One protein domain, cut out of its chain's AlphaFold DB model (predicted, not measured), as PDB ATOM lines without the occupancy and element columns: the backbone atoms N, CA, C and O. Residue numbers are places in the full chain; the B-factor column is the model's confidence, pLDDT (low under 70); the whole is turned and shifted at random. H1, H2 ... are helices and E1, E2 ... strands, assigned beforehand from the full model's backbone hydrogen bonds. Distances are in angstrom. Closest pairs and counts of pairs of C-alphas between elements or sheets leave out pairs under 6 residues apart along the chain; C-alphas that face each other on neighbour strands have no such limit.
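AT A GLANCE: This is residues 22 to 121 of the 123 residues of an uncharacterized protein of Sinirhodobacter ferrireducens (UniProt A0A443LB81). A twisted sheet of four strands has helices over one face and its other face bare: H3 covers E2 and part of E3, H2 packs over edge strand E4, and short H4 sits near the end of E4. H1 folds back from H2 as a V, and its residues 22 to 29 stick out from the body as a free arm. The printed part has 100 residues, with four named helices and four named strands in the order H1 H2 H3 E1 E2 E3 E4 H4; the sheet order is E1, E2, E3, E4, antiparallel throughout, and the class is mixed, helices and strands. It is compact, with a radius of gyration of the C-alphas of 14.4 A and spans of 44 by 32 by 22 A.

HOW THE PARTS SIT: H1, residues 22 to 36, touches H2, residues 41 to 53, with residues 34 to 35 alone; the closest C-alphas are those of Ile 35 and Leu 44, 6.1 A apart. They form a helical hairpin, opposite ways at a shallow tilt of 34 degrees, only just short of steep. E1 (72 to 74), E2 (78 to 83), E3 (86 to 93) and E4 (96 to 104) form a meander, each strand the antiparallel neighbour of the one before. N 73 and O 80 of E1 and E2 are 2.8 A apart, N 81 and O 88 of E2 and E3 2.8 A, and N 89 and O 101 of E3 and E4 2.8 A, each within hydrogen-bond range. H2 is on the sheet at a height of 8.4 A, over E4 and along the strands, at 22 degrees to E4 on the local plane; the C-alphas of Leu 50 and Ile 100 are their closest, 6.1 A. H3, residues 58 to 67, is on the same face at a height of 9.2 A, over E2 and only just over E3, where 3 of its C-alphas fall. The closest C-alphas of H3 and E2 are those of Ala 62 and Ile 79, 7.5 A apart. H4, residues 110 to 115, is on the same face too, making two layers, helices on one face of a sheet; its closest C-alpha pair with E4 is Cys 113 and Cys 104, 5.3 A. H1 is not on the sheet. Every O i to N i+4 pair is within hydrogen-bond range in H1, H2 and H3, and 1 of 2 in H4.

IN THESE COORDINATES: H1 begins at C-alpha 22 (47.889, -32.750, 3.646) and is 21.2 A long; H2 is 18.1 A and H3 14.3 A. E3 is 23.1 A long and E4 24.3 A, ending at C-alpha 104 (40.848, -50.444, -30.364). H4 ends at C-alpha 115 (38.010, -55.428, -22.580).

THE WHOLE: The C-alphas of Leu 22 and Tyr 107 are the two farthest apart, 47.1 A. The printed part has no cut, and each link between consecutive named elements is tight. Residues 103 to 104 of E4 pair briefly, parallel, with residues 119 to 120. Mean pLDDT of the printed part is 73.8, with residues 22 to 43 and 106 to 121 under 70.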
ATOM      1  N   LEU A  22      47.810 -33.559   4.872       40.59
ATOM      2  CA  LEU A  22      47.889 -32.750   3.646       40.59
ATOM      3  C   LEU A  22      48.046 -33.601   2.378       40.59
ATOM      4  O   LEU A  22      47.610 -33.183   1.313       40.59
ATOM      5  N   ASP A  23      48.604 -34.805   2.501       48.25
ATOM      6  CA  ASP A  23      48.853 -35.694   1.364       48.25
ATOM      7  C   ASP A  23      47.560 -36.395   0.911       48.25
ATOM      8  O   ASP A  23      47.181 -36.335  -0.254       48.25
ATOM      9  N   GLN A  24      46.784 -36.946   1.854       41.97
ATOM     10  CA  GLN A  24      45.527 -37.634   1.533       41.97
ATOM     11  C   GLN A  24      44.440 -36.701   1.001       41.97
ATOM     12  O   GLN A  24      43.619 -37.133   0.199       41.97
ATOM     13  N   SER A  25      44.403 -35.438   1.436       42.59
ATOM     14  CA  SER A  25      43.402 -34.487   0.945       42.59
ATOM     15  C   SER A  25      43.718 -33.987  -0.468       42.59
ATOM     16  O   SER A  25      42.790 -33.839  -1.264       42.59
ATOM     17  N   LEU A  26      44.998 -33.804  -0.819       46.09
ATOM     18  CA  LEU A  26      45.420 -33.501  -2.192       46.09
ATOM     19  C   LEU A  26      45.224 -34.709  -3.117       46.09
ATOM     20  O   LEU A  26      44.581 -34.561  -4.153       46.09
ATOM     21  N   LEU A  27      45.642 -35.907  -2.692       49.59
ATOM     22  CA  LEU A  27      45.395 -37.164  -3.411       49.59
ATOM     23  C   LEU A  27      43.897 -37.425  -3.617       49.59
ATOM     24  O   LEU A  27      43.476 -37.796  -4.707       49.59
ATOM     25  N   ALA A  28      43.062 -37.197  -2.599       48.00
ATOM     26  CA  ALA A  28      41.615 -37.361  -2.718       48.00
ATOM     27  C   ALA A  28      40.970 -36.308  -3.631       48.00
ATOM     28  O   ALA A  28      39.980 -36.622  -4.292       48.00
ATOM     29  N   THR A  29      41.510 -35.084  -3.680       49.12
ATOM     30  CA  THR A  29      41.016 -34.007  -4.558       49.12
ATOM     31  C   THR A  29      41.370 -34.282  -6.018       49.12
ATOM     32  O   THR A  29      40.498 -34.163  -6.883       49.12
ATOM     33  N   ASP A  30      42.600 -34.723  -6.288       55.62
ATOM     34  CA  ASP A  30      43.022 -35.127  -7.633       55.62
ATOM     35  C   ASP A  30      42.276 -36.376  -8.099       55.62
ATOM     36  O   ASP A  30      41.758 -36.402  -9.215       55.62
ATOM     37  N   LEU A  31      42.088 -37.369  -7.222       50.53
ATOM     38  CA  LEU A  31      41.311 -38.563  -7.544       50.53
ATOM     39  C   LEU A  31      39.839 -38.225  -7.839       50.53
ATOM     40  O   LEU A  31      39.274 -38.744  -8.799       50.53
ATOM     41  N   HIS A  32      39.214 -37.314  -7.079       52.91
ATOM     42  CA  HIS A  32      37.845 -36.853  -7.357       52.91
ATOM     43  C   HIS A  32      37.736 -36.102  -8.688       52.91
ATOM     44  O   HIS A  32      36.749 -36.263  -9.403       52.91
ATOM     45  N   SER A  33      38.731 -35.280  -9.023       53.59
ATOM     46  CA  SER A  33      38.801 -34.553 -10.295       53.59
ATOM     47  C   SER A  33      38.962 -35.514 -11.479       53.59
ATOM     48  O   SER A  33      38.254 -35.409 -12.484       53.59
ATOM     49  N   VAL A  34      39.827 -36.522 -11.322       58.41
ATOM     50  CA  VAL A  34      40.064 -37.592 -12.296       58.41
ATOM     51  C   VAL A  34      38.806 -38.444 -12.516       58.41
ATOM     52  O   VAL A  34      38.465 -38.721 -13.665       58.41
ATOM     53  N   ILE A  35      38.074 -38.783 -11.448       55.38
ATOM     54  CA  ILE A  35      36.811 -39.537 -11.512       55.38
ATOM     55  C   ILE A  35      35.686 -38.711 -12.149       55.38
ATOM     56  O   ILE A  35      35.006 -39.199 -13.048       55.38
ATOM     57  N   ASN A  36      35.496 -37.455 -11.738       52.28
ATOM     58  CA  ASN A  36      34.388 -36.621 -12.223       52.28
ATOM     59  C   ASN A  36      34.563 -36.132 -13.670       52.28
ATOM     60  O   ASN A  36      33.583 -35.762 -14.313       52.28
ATOM     61  N   GLY A  37      35.796 -36.102 -14.183       48.75
ATOM     62  CA  GLY A  37      36.098 -35.724 -15.567       48.75
ATOM     63  C   GLY A  37      36.132 -36.891 -16.560       48.75
ATOM     64  O   GLY A  37      36.299 -36.653 -17.760       48.75
ATOM     65  N   ALA A  38      36.020 -38.139 -16.096       49.53
ATOM     66  CA  ALA A  38      36.071 -39.319 -16.951       49.53
ATOM     67  C   ALA A  38      34.696 -39.605 -17.577       49.53
ATOM     68  O   ALA A  38      33.699 -39.769 -16.877       49.53
ATOM     69  N   GLN A  39      34.638 -39.677 -18.910       57.59
ATOM     70  CA  GLN A  39      33.407 -40.003 -19.644       57.59
ATOM     71  C   GLN A  39      33.174 -41.520 -19.751       57.59
ATOM     72  O   GLN A  39      32.078 -41.956 -20.105       57.59
ATOM     73  N   SER A  40      34.188 -42.324 -19.419       64.12
ATOM     74  CA  SER A  40      34.151 -43.785 -19.429       64.12
ATOM     75  C   SER A  40      35.118 -44.384 -18.393       64.12
ATOM     76  O   SER A  40      36.068 -43.731 -17.962       64.12
ATOM     77  N   GLU A  41      34.905 -45.644 -18.003       65.31
ATOM     78  CA  GLU A  41      35.816 -46.401 -17.119       65.31
ATOM     79  C   GLU A  41      37.234 -46.519 -17.712       65.31
ATOM     80  O   GLU A  41      38.229 -46.417 -17.001       65.31
ATOM     81  N   SER A  42      37.322 -46.639 -19.039       63.72
ATOM     82  CA  SER A  42      38.571 -46.606 -19.807       63.72
ATOM     83  C   SER A  42      39.317 -45.277 -19.638       63.72
ATOM     84  O   SER A  42      40.509 -45.277 -19.324       63.72
ATOM     85  N   ASP A  43      38.619 -44.143 -19.762       66.19
ATOM     86  CA  ASP A  43      39.221 -42.821 -19.559       66.19
ATOM     87  C   ASP A  43      39.726 -42.631 -18.131       66.19
ATOM     88  O   ASP A  43      40.758 -41.991 -17.920       66.19
ATOM     89  N   LEU A  44      39.008 -43.186 -17.151       70.88
ATOM     90  CA  LEU A  44      39.411 -43.144 -15.753       70.88
ATOM     91  C   LEU A  44      40.700 -43.941 -15.524       70.88
ATOM     92  O   LEU A  44      41.657 -43.411 -14.964       70.88
ATOM     93  N   LEU A  45      40.755 -45.186 -16.006       70.81
ATOM     94  CA  LEU A  45      41.943 -46.035 -15.892       70.81
ATOM     95  C   LEU A  45      43.147 -45.436 -16.625       70.81
ATOM     96  O   LEU A  45      44.252 -45.457 -16.092       70.81
ATOM     97  N   ARG A  46      42.932 -44.832 -17.799       73.31
ATOM     98  CA  ARG A  46      43.965 -44.105 -18.549       73.31
ATOM     99  C   ARG A  46      44.528 -42.931 -17.750       73.31
ATOM    100  O   ARG A  46      45.742 -42.765 -17.684       73.31
ATOM    101  N   ARG A  47      43.662 -42.127 -17.122       75.94
ATOM    102  CA  ARG A  47      44.070 -40.977 -16.296       75.94
ATOM    103  C   ARG A  47      44.810 -41.405 -15.033       75.94
ATOM    104  O   ARG A  47      45.811 -40.781 -14.704       75.94
ATOM    105  N   ILE A  48      44.351 -42.460 -14.359       77.62
ATOM    106  CA  ILE A  48      45.042 -43.025 -13.190       77.62
ATOM    107  C   ILE A  48      46.412 -43.562 -13.610       77.62
ATOM    108  O   ILE A  48      47.413 -43.203 -13.005       77.62
ATOM    109  N   ALA A  49      46.484 -44.357 -14.681       77.56
ATOM    110  CA  ALA A  49      47.750 -44.888 -15.177       77.56
ATOM    111  C   ALA A  49      48.729 -43.770 -15.558       77.56
ATOM    112  O   ALA A  49      49.903 -43.847 -15.213       77.56
ATOM    113  N   LEU A  50      48.251 -42.710 -16.219       83.06
ATOM    114  CA  LEU A  50      49.092 -41.564 -16.548       83.06
ATOM    115  C   LEU A  50      49.552 -40.823 -15.290       83.06
ATOM    116  O   LEU A  50      50.710 -40.446 -15.233       83.06
ATOM    117  N   HIS A  51      48.689 -40.630 -14.292       82.75
ATOM    118  CA  HIS A  51      49.070 -39.997 -13.028       82.75
ATOM    119  C   HIS A  51      50.174 -40.786 -12.307       82.75
ATOM    120  O   HIS A  51      51.174 -40.206 -11.896       82.75
ATOM    121  N   GLU A  52      50.023 -42.107 -12.212       81.56
ATOM    122  CA  GLU A  52      50.983 -42.977 -11.523       81.56
ATOM    123  C   GLU A  52      52.316 -43.121 -12.273       81.56
ATOM    124  O   GLU A  52      53.358 -43.324 -11.654       81.56
ATOM    125  N   LEU A  53      52.293 -43.021 -13.605       84.69
ATOM    126  CA  LEU A  53      53.469 -43.206 -14.464       84.69
ATOM    127  C   LEU A  53      54.030 -41.881 -15.009       84.69
ATOM    128  O   LEU A  53      54.979 -41.876 -15.798       84.69
ATOM    129  N   ALA A  54      53.450 -40.741 -14.625       80.88
ATOM    130  CA  ALA A  54      53.869 -39.436 -15.111       80.88
ATOM    131  C   ALA A  54      55.338 -39.188 -14.760       80.88
ATOM    132  O   ALA A  54      55.769 -39.303 -13.613       80.88
ATOM    133  N   GLY A  55      56.126 -38.801 -15.762       78.81
ATOM    134  CA  GLY A  55      57.540 -38.517 -15.556       78.81
ATOM    135  C   GLY A  55      58.456 -39.743 -15.557       78.81
ATOM    136  O   GLY A  55      59.673 -39.537 -15.531       78.81
ATOM    137  N   THR A  56      57.929 -40.969 -15.637       90.69
ATOM    138  CA  THR A  56      58.722 -42.187 -15.859       90.69
ATOM    139  C   THR A  56      59.459 -42.093 -17.194       90.69
ATOM    140  O   THR A  56      58.933 -41.571 -18.183       90.69
ATOM    141  N   SER A  57      60.710 -42.543 -17.224       92.75
ATOM    142  CA  SER A  57      61.518 -42.500 -18.439       92.75
ATOM    143  C   SER A  57      61.063 -43.545 -19.455       92.75
ATOM    144  O   SER A  57      60.501 -44.586 -19.111       92.75
ATOM    145  N   ARG A  58      61.371 -43.301 -20.730       92.31
ATOM    146  CA  ARG A  58      61.094 -44.264 -21.804       92.31
ATOM    147  C   ARG A  58      61.714 -45.644 -21.552       92.31
ATOM    148  O   ARG A  58      61.056 -46.651 -21.789       92.31
ATOM    149  N   ALA A  59      62.946 -45.686 -21.044       92.94
ATOM    150  CA  ALA A  59      63.636 -46.941 -20.742       92.94
ATOM    151  C   ALA A  59      62.908 -47.743 -19.654       92.94
ATOM    152  O   ALA A  59      62.686 -48.935 -19.821       92.94
ATOM    153  N   GLU A  60      62.457 -47.080 -18.587       93.06
ATOM    154  CA  GLU A  60      61.705 -47.736 -17.513       93.06
ATOM    155  C   GLU A  60      60.366 -48.302 -18.011       93.06
ATOM    156  O   GLU A  60      60.016 -49.425 -17.656       93.06
ATOM    157  N   ILE A  61      59.634 -47.576 -18.869       91.62
ATOM    158  CA  ILE A  61      58.396 -48.097 -19.475       91.62
ATOM    159  C   ILE A  61      58.687 -49.315 -20.364       91.62
ATOM    160  O   ILE A  61      57.981 -50.320 -20.272       91.62
ATOM    161  N   ALA A  62      59.737 -49.264 -21.190       91.06
ATOM    162  CA  ALA A  62      60.141 -50.398 -22.021       91.06
ATOM    163  C   ALA A  62      60.490 -51.634 -21.171       91.06
ATOM    164  O   ALA A  62      60.035 -52.740 -21.471       91.06
ATOM    165  N   ASP A  63      61.226 -51.441 -20.072       92.31
ATOM    166  CA  ASP A  63      61.598 -52.510 -19.143       92.31
ATOM    167  C   ASP A  63      60.369 -53.128 -18.457       92.31
ATOM    168  O   ASP A  63      60.272 -54.353 -18.339       92.31
ATOM    169  N   MET A  64      59.389 -52.312 -18.049       89.75
ATOM    170  CA  MET A  64      58.130 -52.793 -17.457       89.75
ATOM    171  C   MET A  64      57.309 -53.636 -18.442       89.75
ATOM    172  O   MET A  64      56.760 -54.676 -18.063       89.75
ATOM    173  N   LEU A  65      57.232 -53.215 -19.707       89.69
ATOM    174  CA  LEU A  65      56.520 -53.956 -20.753       89.69
ATOM    175  C   LEU A  65      57.218 -55.284 -21.068       89.69
ATOM    176  O   LEU A  65      56.553 -56.322 -21.143       89.69
ATOM    177  N   ALA A  66      58.551 -55.274 -21.158       88.25
ATOM    178  CA  ALA A  66      59.358 -56.475 -21.358       88.25
ATOM    179  C   ALA A  66      59.205 -57.471 -20.196       88.25
ATOM    180  O   ALA A  66      58.986 -58.662 -20.426       88.25
ATOM    181  N   ALA A  67      59.240 -56.990 -18.948       89.38
ATOM    182  CA  ALA A  67      59.016 -57.813 -17.758       89.38
ATOM    183  C   ALA A  67      57.611 -58.440 -17.732       89.38
ATOM    184  O   ALA A  67      57.435 -59.562 -17.256       89.38
ATOM    185  N   SER A  68      56.622 -57.739 -18.288       83.06
ATOM    186  CA  SER A  68      55.230 -58.193 -18.365       83.06
ATOM    187  C   SER A  68      54.951 -59.109 -19.564       83.06
ATOM    188  O   SER A  68      53.819 -59.556 -19.735       83.06
ATOM    189  N   SER A  69      55.963 -59.410 -20.391       85.56
ATOM    190  CA  SER A  69      55.826 -60.177 -21.643       85.56
ATOM    191  C   SER A  69      54.773 -59.603 -22.601       85.56
ATOM    192  O   SER A  69      54.136 -60.344 -23.352       85.56
ATOM    193  N   ILE A  70      54.575 -58.284 -22.563       83.19
ATOM    194  CA  ILE A  70      53.666 -57.589 -23.470       83.19
ATOM    195  C   ILE A  70      54.429 -57.296 -24.758       83.19
ATOM    196  O   ILE A  70      55.497 -56.679 -24.734       83.19
ATOM    197  N   GLU A  71      53.882 -57.739 -25.890       87.12
ATOM    198  CA  GLU A  71      54.432 -57.387 -27.195       87.12
ATOM    199  C   GLU A  71      54.370 -55.868 -27.356       87.12
ATOM    200  O   GLU A  71      53.317 -55.253 -27.165       87.12
ATOM    201  N   SER A  72      55.504 -55.253 -27.679       89.81
ATOM    202  CA  SER A  72      55.589 -53.809 -27.848       89.81
ATOM    203  C   SER A  72      56.578 -53.418 -28.935       89.81
ATOM    204  O   SER A  72      57.498 -54.164 -29.277       89.81
ATOM    205  N   PHE A  73      56.357 -52.239 -29.499       91.81
ATOM    206  CA  PHE A  73      57.207 -51.620 -30.499       91.81
ATOM    207  C   PHE A  73      57.542 -50.202 -30.080       91.81
ATOM    208  O   PHE A  73      56.667 -49.427 -29.704       91.81
ATOM    209  N   ASP A  74      58.821 -49.873 -30.175       92.19
ATOM    210  CA  ASP A  74      59.361 -48.586 -29.781       92.19
ATOM    211  C   ASP A  74      59.961 -47.888 -31.009       92.19
ATOM    212  O   ASP A  74      60.847 -48.436 -31.671       92.19
ATOM    213  N   ASN A  75      59.468 -46.688 -31.321       89.31
ATOM    214  CA  ASN A  75      59.873 -45.927 -32.503       89.31
ATOM    215  C   ASN A  75      60.738 -44.695 -32.203       89.31
ATOM    216  O   ASN A  75      61.134 -44.009 -33.144       89.31
ATOM    217  N   GLY A  76      61.051 -44.406 -30.936       87.00
ATOM    218  CA  GLY A  76      61.738 -43.165 -30.569       87.00
ATOM    219  C   GLY A  76      60.891 -42.251 -29.692       87.00
ATOM    220  O   GLY A  76      61.257 -41.952 -28.552       87.00
ATOM    221  N   ASP A  77      59.764 -41.832 -30.250       88.62
ATOM    222  CA  ASP A  77      58.868 -40.843 -29.652       88.62
ATOM    223  C   ASP A  77      57.719 -41.520 -28.892       88.62
ATOM    224  O   ASP A  77      57.139 -40.943 -27.974       88.62
ATOM    225  N   GLN A  78      57.417 -42.773 -29.245       93.31
ATOM    226  CA  GLN A  78      56.319 -43.553 -28.697       93.31
ATOM    227  C   GLN A  78      56.717 -45.012 -28.468       93.31
ATOM    228  O   GLN A  78      57.489 -45.599 -29.233       93.31
ATOM    229  N   ILE A  79      56.099 -45.616 -27.454       92.94
ATOM    230  CA  ILE A  79      56.042 -47.069 -27.294       92.94
ATOM    231  C   ILE A  79      54.596 -47.510 -27.498       92.94
ATOM    232  O   ILE A  79      53.684 -47.004 -26.851       92.94
ATOM    233  N   VAL A  80      54.384 -48.470 -28.391       90.88
ATOM    234  CA  VAL A  80      53.080 -49.070 -28.674       90.88
ATOM    235  C   VAL A  80      53.074 -50.479 -28.107       90.88
ATOM    236  O   VAL A  80      53.882 -51.302 -28.519       90.88
ATOM    237  N   ALA A  81      52.177 -50.762 -27.170       88.94
ATOM    238  CA  ALA A  81      52.000 -52.072 -26.558       88.94
ATOM    239  C   ALA A  81      50.703 -52.721 -27.055       88.94
ATOM    240  O   ALA A  81      49.640 -52.102 -26.992       88.94
ATOM    241  N   TRP A  82      50.765 -53.963 -27.532       84.31
ATOM    242  CA  TRP A  82      49.595 -54.676 -28.045       84.31
ATOM    243  C   TRP A  82      48.889 -55.471 -26.953       84.31
ATOM    244  O   TRP A  82      49.506 -56.222 -26.196       84.31
ATOM    245  N   GLN A  83      47.563 -55.347 -26.906       75.50
ATOM    246  CA  GLN A  83      46.716 -56.095 -25.985       75.50
ATOM    247  C   GLN A  83      45.463 -56.586 -26.718       75.50
ATOM    248  O   GLN A  83      44.452 -55.890 -26.819       75.50
ATOM    249  N   GLY A  84      45.511 -57.819 -27.231       74.00
ATOM    250  CA  GLY A  84      44.384 -58.421 -27.949       74.00
ATOM    251  C   GLY A  84      43.994 -57.612 -29.202       74.00
ATOM    252  O   GLY A  84      44.856 -57.395 -30.047       74.00
ATOM    253  N   PRO A  85      42.724 -57.183 -29.364       70.31
ATOM    254  CA  PRO A  85      42.272 -56.386 -30.514       70.31
ATOM    255  C   PRO A  85      42.611 -54.882 -30.429       70.31
ATOM    256  O   PRO A  85      42.137 -54.093 -31.253       70.31
ATOM    257  N   GLY A  86      43.362 -54.471 -29.405       76.62
ATOM    258  CA  GLY A  86      43.710 -53.083 -29.139       76.62
ATOM    259  C   GLY A  86      45.201 -52.873 -28.897       76.62
ATOM    260  O   GLY A  86      46.003 -53.810 -28.878       76.62
ATOM    261  N   GLN A  87      45.565 -51.609 -28.720       84.25
ATOM    262  CA  GLN A  87      46.918 -51.173 -28.413       84.25
ATOM    263  C   GLN A  87      46.896 -49.989 -27.446       84.25
ATOM    264  O   GLN A  87      46.034 -49.115 -27.530       84.25
ATOM    265  N   ILE A  88      47.890 -49.941 -26.570       86.06
ATOM    266  CA  ILE A  88      48.159 -48.816 -25.682       86.06
ATOM    267  C   ILE A  88      49.370 -48.077 -26.244       86.06
ATOM    268  O   ILE A  88      50.399 -48.693 -26.512       86.06
ATOM    269  N   VAL A  89      49.244 -46.773 -26.450       89.81
ATOM    270  CA  VAL A  89      50.322 -45.909 -26.934       89.81
ATOM    271  C   VAL A  89      50.799 -45.048 -25.775       89.81
ATOM    272  O   VAL A  89      50.007 -44.350 -25.149       89.81
ATOM    273  N   PHE A  90      52.092 -45.123 -25.491       91.25
ATOM    274  CA  PHE A  90      52.799 -44.297 -24.523       91.25
ATOM    275  C   PHE A  90      53.580 -43.241 -25.302       91.25
ATOM    276  O   PHE A  90      54.496 -43.595 -26.044       91.25
ATOM    277  N   ASP A  91      53.214 -41.971 -25.158       93.31
ATOM    278  CA  ASP A  91      53.868 -40.845 -25.827       93.31
ATOM    279  C   ASP A  91      54.841 -40.147 -24.872       93.31
ATOM    280  O   ASP A  91      54.514 -39.875 -23.705       93.31
ATOM    281  N   PHE A  92      56.052 -39.878 -25.358       93.00
ATOM    282  CA  PHE A  92      57.136 -39.323 -24.562       93.00
ATOM    283  C   PHE A  92      57.489 -37.906 -25.006       93.00
ATOM    284  O   PHE A  92      57.823 -37.647 -26.159       93.00
ATOM    285  N   ARG A  93      57.552 -36.992 -24.037       91.75
ATOM    286  CA  ARG A  93      58.041 -35.626 -24.227       91.75
ATOM    287  C   ARG A  93      59.261 -35.398 -23.352       91.75
ATOM    288  O   ARG A  93      59.251 -35.712 -22.166       91.75
ATOM    289  N   ASP A  94      60.335 -34.884 -23.948       91.31
ATOM    290  CA  ASP A  94      61.610 -34.649 -23.254       91.31
ATOM    291  C   ASP A  94      62.150 -35.914 -22.540       91.31
ATOM    292  O   ASP A  94      62.749 -35.852 -21.465       91.31
ATOM    293  N   GLY A  95      61.912 -37.090 -23.140       88.00
ATOM    294  CA  GLY A  95      62.346 -38.398 -22.631       88.00
ATOM    295  C   GLY A  95      61.506 -38.969 -21.482       88.00
ATOM    296  O   GLY A  95      61.874 -40.004 -20.919       88.00
ATOM    297  N   ARG A  96      60.394 -38.315 -21.132       91.25
ATOM    298  CA  ARG A  96      59.491 -38.709 -20.047       91.25
ATOM    299  C   ARG A  96      58.084 -38.955 -20.560       91.25
ATOM    300  O   ARG A  96      57.655 -38.308 -21.512       91.25
ATOM    301  N   LEU A  97      57.372 -39.873 -19.914       90.00
ATOM    302  CA  LEU A  97      55.985 -40.160 -20.250       90.00
ATOM    303  C   LEU A  97      55.135 -38.894 -20.093       90.00
ATOM    304  O   LEU A  97      55.120 -38.279 -19.023       90.00
ATOM    305  N   ASN A  98      54.456 -38.520 -21.175       89.56
ATOM    306  CA  ASN A  98      53.611 -37.334 -21.271       89.56
ATOM    307  C   ASN A  98      52.138 -37.705 -21.443       89.56
ATOM    308  O   ASN A  98      51.272 -37.062 -20.852       89.56
ATOM    309  N   GLU A  99      51.848 -38.737 -22.233       88.81
ATOM    310  CA  GLU A  99      50.478 -39.149 -22.516       88.81
ATOM    311  C   GLU A  99      50.371 -40.668 -22.683       88.81
ATOM    312  O   GLU A  99      51.308 -41.337 -23.116       88.81
ATOM    313  N   ILE A 100      49.213 -41.209 -22.305       87.19
ATOM    314  CA  ILE A 100      48.819 -42.589 -22.581       87.19
ATOM    315  C   ILE A 100      47.517 -42.537 -23.366       87.19
ATOM    316  O   ILE A 100      46.558 -41.888 -22.934       87.19
ATOM    317  N   GLU A 101      47.459 -43.261 -24.472       84.44
ATOM    318  CA  GLU A 101      46.269 -43.435 -25.296       84.44
ATOM    319  C   GLU A 101      45.941 -44.920 -25.424       84.44
ATOM    320  O   GLU A 101      46.832 -45.765 -25.463       84.44
ATOM    321  N   ASN A 102      44.654 -45.256 -25.485       78.62
ATOM    322  CA  ASN A 102      44.217 -46.636 -25.647       78.62
ATOM    323  C   ASN A 102      43.286 -46.744 -26.851       78.62
ATOM    324  O   ASN A 102      42.200 -46.157 -26.881       78.62
ATOM    325  N   TYR A 103      43.738 -47.497 -27.845       76.06
ATOM    326  CA  TYR A 103      43.086 -47.659 -29.127       76.06
ATOM    327  C   TYR A 103      42.556 -49.073 -29.282       76.06
ATOM    328  O   TYR A 103      43.243 -50.051 -29.004       76.06
ATOM    329  N   CYS A 104      41.365 -49.185 -29.857       75.56
ATOM    330  CA  CYS A 104      40.848 -50.444 -30.364       75.56
ATOM    331  C   CYS A 104      40.751 -50.395 -31.890       75.56
ATOM    332  O   CYS A 104      40.339 -49.380 -32.464       75.56
ATOM    333  N   TRP A 105      41.111 -51.486 -32.568       70.81
ATOM    334  CA  TRP A 105      40.990 -51.548 -34.021       70.81
ATOM    335  C   TRP A 105      39.524 -51.448 -34.465       70.81
ATOM    336  O   TRP A 105      38.637 -52.116 -33.938       70.81
ATOM    337  N   ARG A 106      39.284 -50.644 -35.509       63.12
ATOM    338  CA  ARG A 106      37.951 -50.250 -36.014       63.12
ATOM    339  C   ARG A 106      37.003 -51.413 -36.343       63.12
ATOM    340  O   ARG A 106      35.794 -51.215 -36.385       63.12
ATOM    341  N   TYR A 107      37.536 -52.600 -36.618       64.50
ATOM    342  CA  TYR A 107      36.754 -53.765 -37.041       64.50
ATOM    343  C   TYR A 107      36.298 -54.665 -35.886       64.50
ATOM    344  O   TYR A 107      35.607 -55.652 -36.137       64.50
ATOM    345  N   HIS A 108      36.652 -54.342 -34.639       63.66
ATOM    346  CA  HIS A 108      36.204 -55.102 -33.477       63.66
ATOM    347  C   HIS A 108      34.910 -54.531 -32.887       63.66
ATOM    348  O   HIS A 108      34.710 -53.315 -32.875       63.66
ATOM    349  N   PRO A 109      34.004 -55.395 -32.395       62.94
ATOM    350  CA  PRO A 109      32.800 -54.937 -31.721       62.94
ATOM    351  C   PRO A 109      33.173 -54.150 -30.457       62.94
ATOM    352  O   PRO A 109      34.132 -54.488 -29.762       62.94
ATOM    353  N   ALA A 110      32.378 -53.132 -30.118       61.81
ATOM    354  CA  ALA A 110      32.626 -52.259 -28.963       61.81
ATOM    355  C   ALA A 110      32.816 -53.027 -27.637       61.81
ATOM    356  O   ALA A 110      33.572 -52.596 -26.769       61.81
ATOM    357  N   SER A 111      32.188 -54.201 -27.496       61.00
ATOM    358  CA  SER A 111      32.357 -55.095 -26.344       61.00
ATOM    359  C   SER A 111      33.767 -55.675 -26.200       61.00
ATOM    360  O   SER A 111      34.185 -55.981 -25.088       61.00
ATOM    361  N   ASP A 112      34.493 -55.856 -27.303       63.22
ATOM    362  CA  ASP A 112      35.877 -56.332 -27.280       63.22
ATOM    363  C   ASP A 112      36.855 -55.176 -27.055       63.22
ATOM    364  O   ASP A 112      37.841 -55.348 -26.344       63.22
ATOM    365  N   CYS A 113      36.522 -53.976 -27.536       59.88
ATOM    366  CA  CYS A 113      37.263 -52.753 -27.227       59.88
ATOM    367  C   CYS A 113      37.207 -52.399 -25.734       59.88
ATOM    368  O   CYS A 113      38.236 -52.088 -25.131       59.88
ATOM    369  N   ALA A 114      36.041 -52.567 -25.099       59.16
ATOM    370  CA  ALA A 114      35.881 -52.364 -23.661       59.16
ATOM    371  C   ALA A 114      36.817 -53.258 -22.824       59.16
ATOM    372  O   ALA A 114      37.348 -52.811 -21.812       59.16
ATOM    373  N   LYS A 115      37.089 -54.497 -23.269       56.66
ATOM    374  CA  LYS A 115      38.010 -55.428 -22.580       56.66
ATOM    375  C   LYS A 115      39.474 -55.002 -22.663       56.66
ATOM    376  O   LYS A 115      40.264 -55.401 -21.816       56.66
ATOM    377  N   THR A 116      39.829 -54.224 -23.680       56.91
ATOM    378  CA  THR A 116      41.174 -53.648 -23.828       56.91
ATOM    379  C   THR A 116      41.322 -52.326 -23.085       56.91
ATOM    380  O   THR A 116      42.411 -51.772 -23.044       56.91
ATOM    381  N   GLY A 117      40.237 -51.795 -22.504       52.56
ATOM    382  CA  GLY A 117      40.215 -50.440 -21.962       52.56
ATOM    383  C   GLY A 117      40.372 -49.369 -23.044       52.56
ATOM    384  O   GLY A 117      40.747 -48.249 -22.713       52.56
ATOM    385  N   GLY A 118      40.124 -49.700 -24.315       52.50
ATOM    386  CA  GLY A 118      40.253 -48.801 -25.459       52.50
ATOM    387  C   GLY A 118      38.908 -48.261 -25.924       52.50
ATOM    388  O   GLY A 118      37.897 -48.970 -25.910       52.50
ATOM    389  N   SER A 119      38.892 -47.009 -26.375       49.84
ATOM    390  CA  SER A 119      37.732 -46.453 -27.072       49.84
ATOM    391  C   SER A 119      37.751 -46.932 -28.526       49.84
ATOM    392  O   SER A 119      38.795 -46.917 -29.185       49.84
ATOM    393  N   SER A 120      36.611 -47.396 -29.047       50.03
ATOM    394  CA  SER A 120      36.487 -47.631 -30.488       50.03
ATOM    395  C   SER A 120      36.695 -46.287 -31.169       50.03
ATOM    396  O   SER A 120      35.908 -45.381 -30.904       50.03
ATOM    397  N   ASN A 121      37.733 -46.148 -32.001       43.53
ATOM    398  CA  ASN A 121      37.976 -44.923 -32.760       43.53
ATOM    399  C   ASN A 121      36.671 -44.512 -33.459       43.53
ATOM    400  O   ASN A 121      36.228 -45.166 -34.410       43.53
TER     401      ASN A 121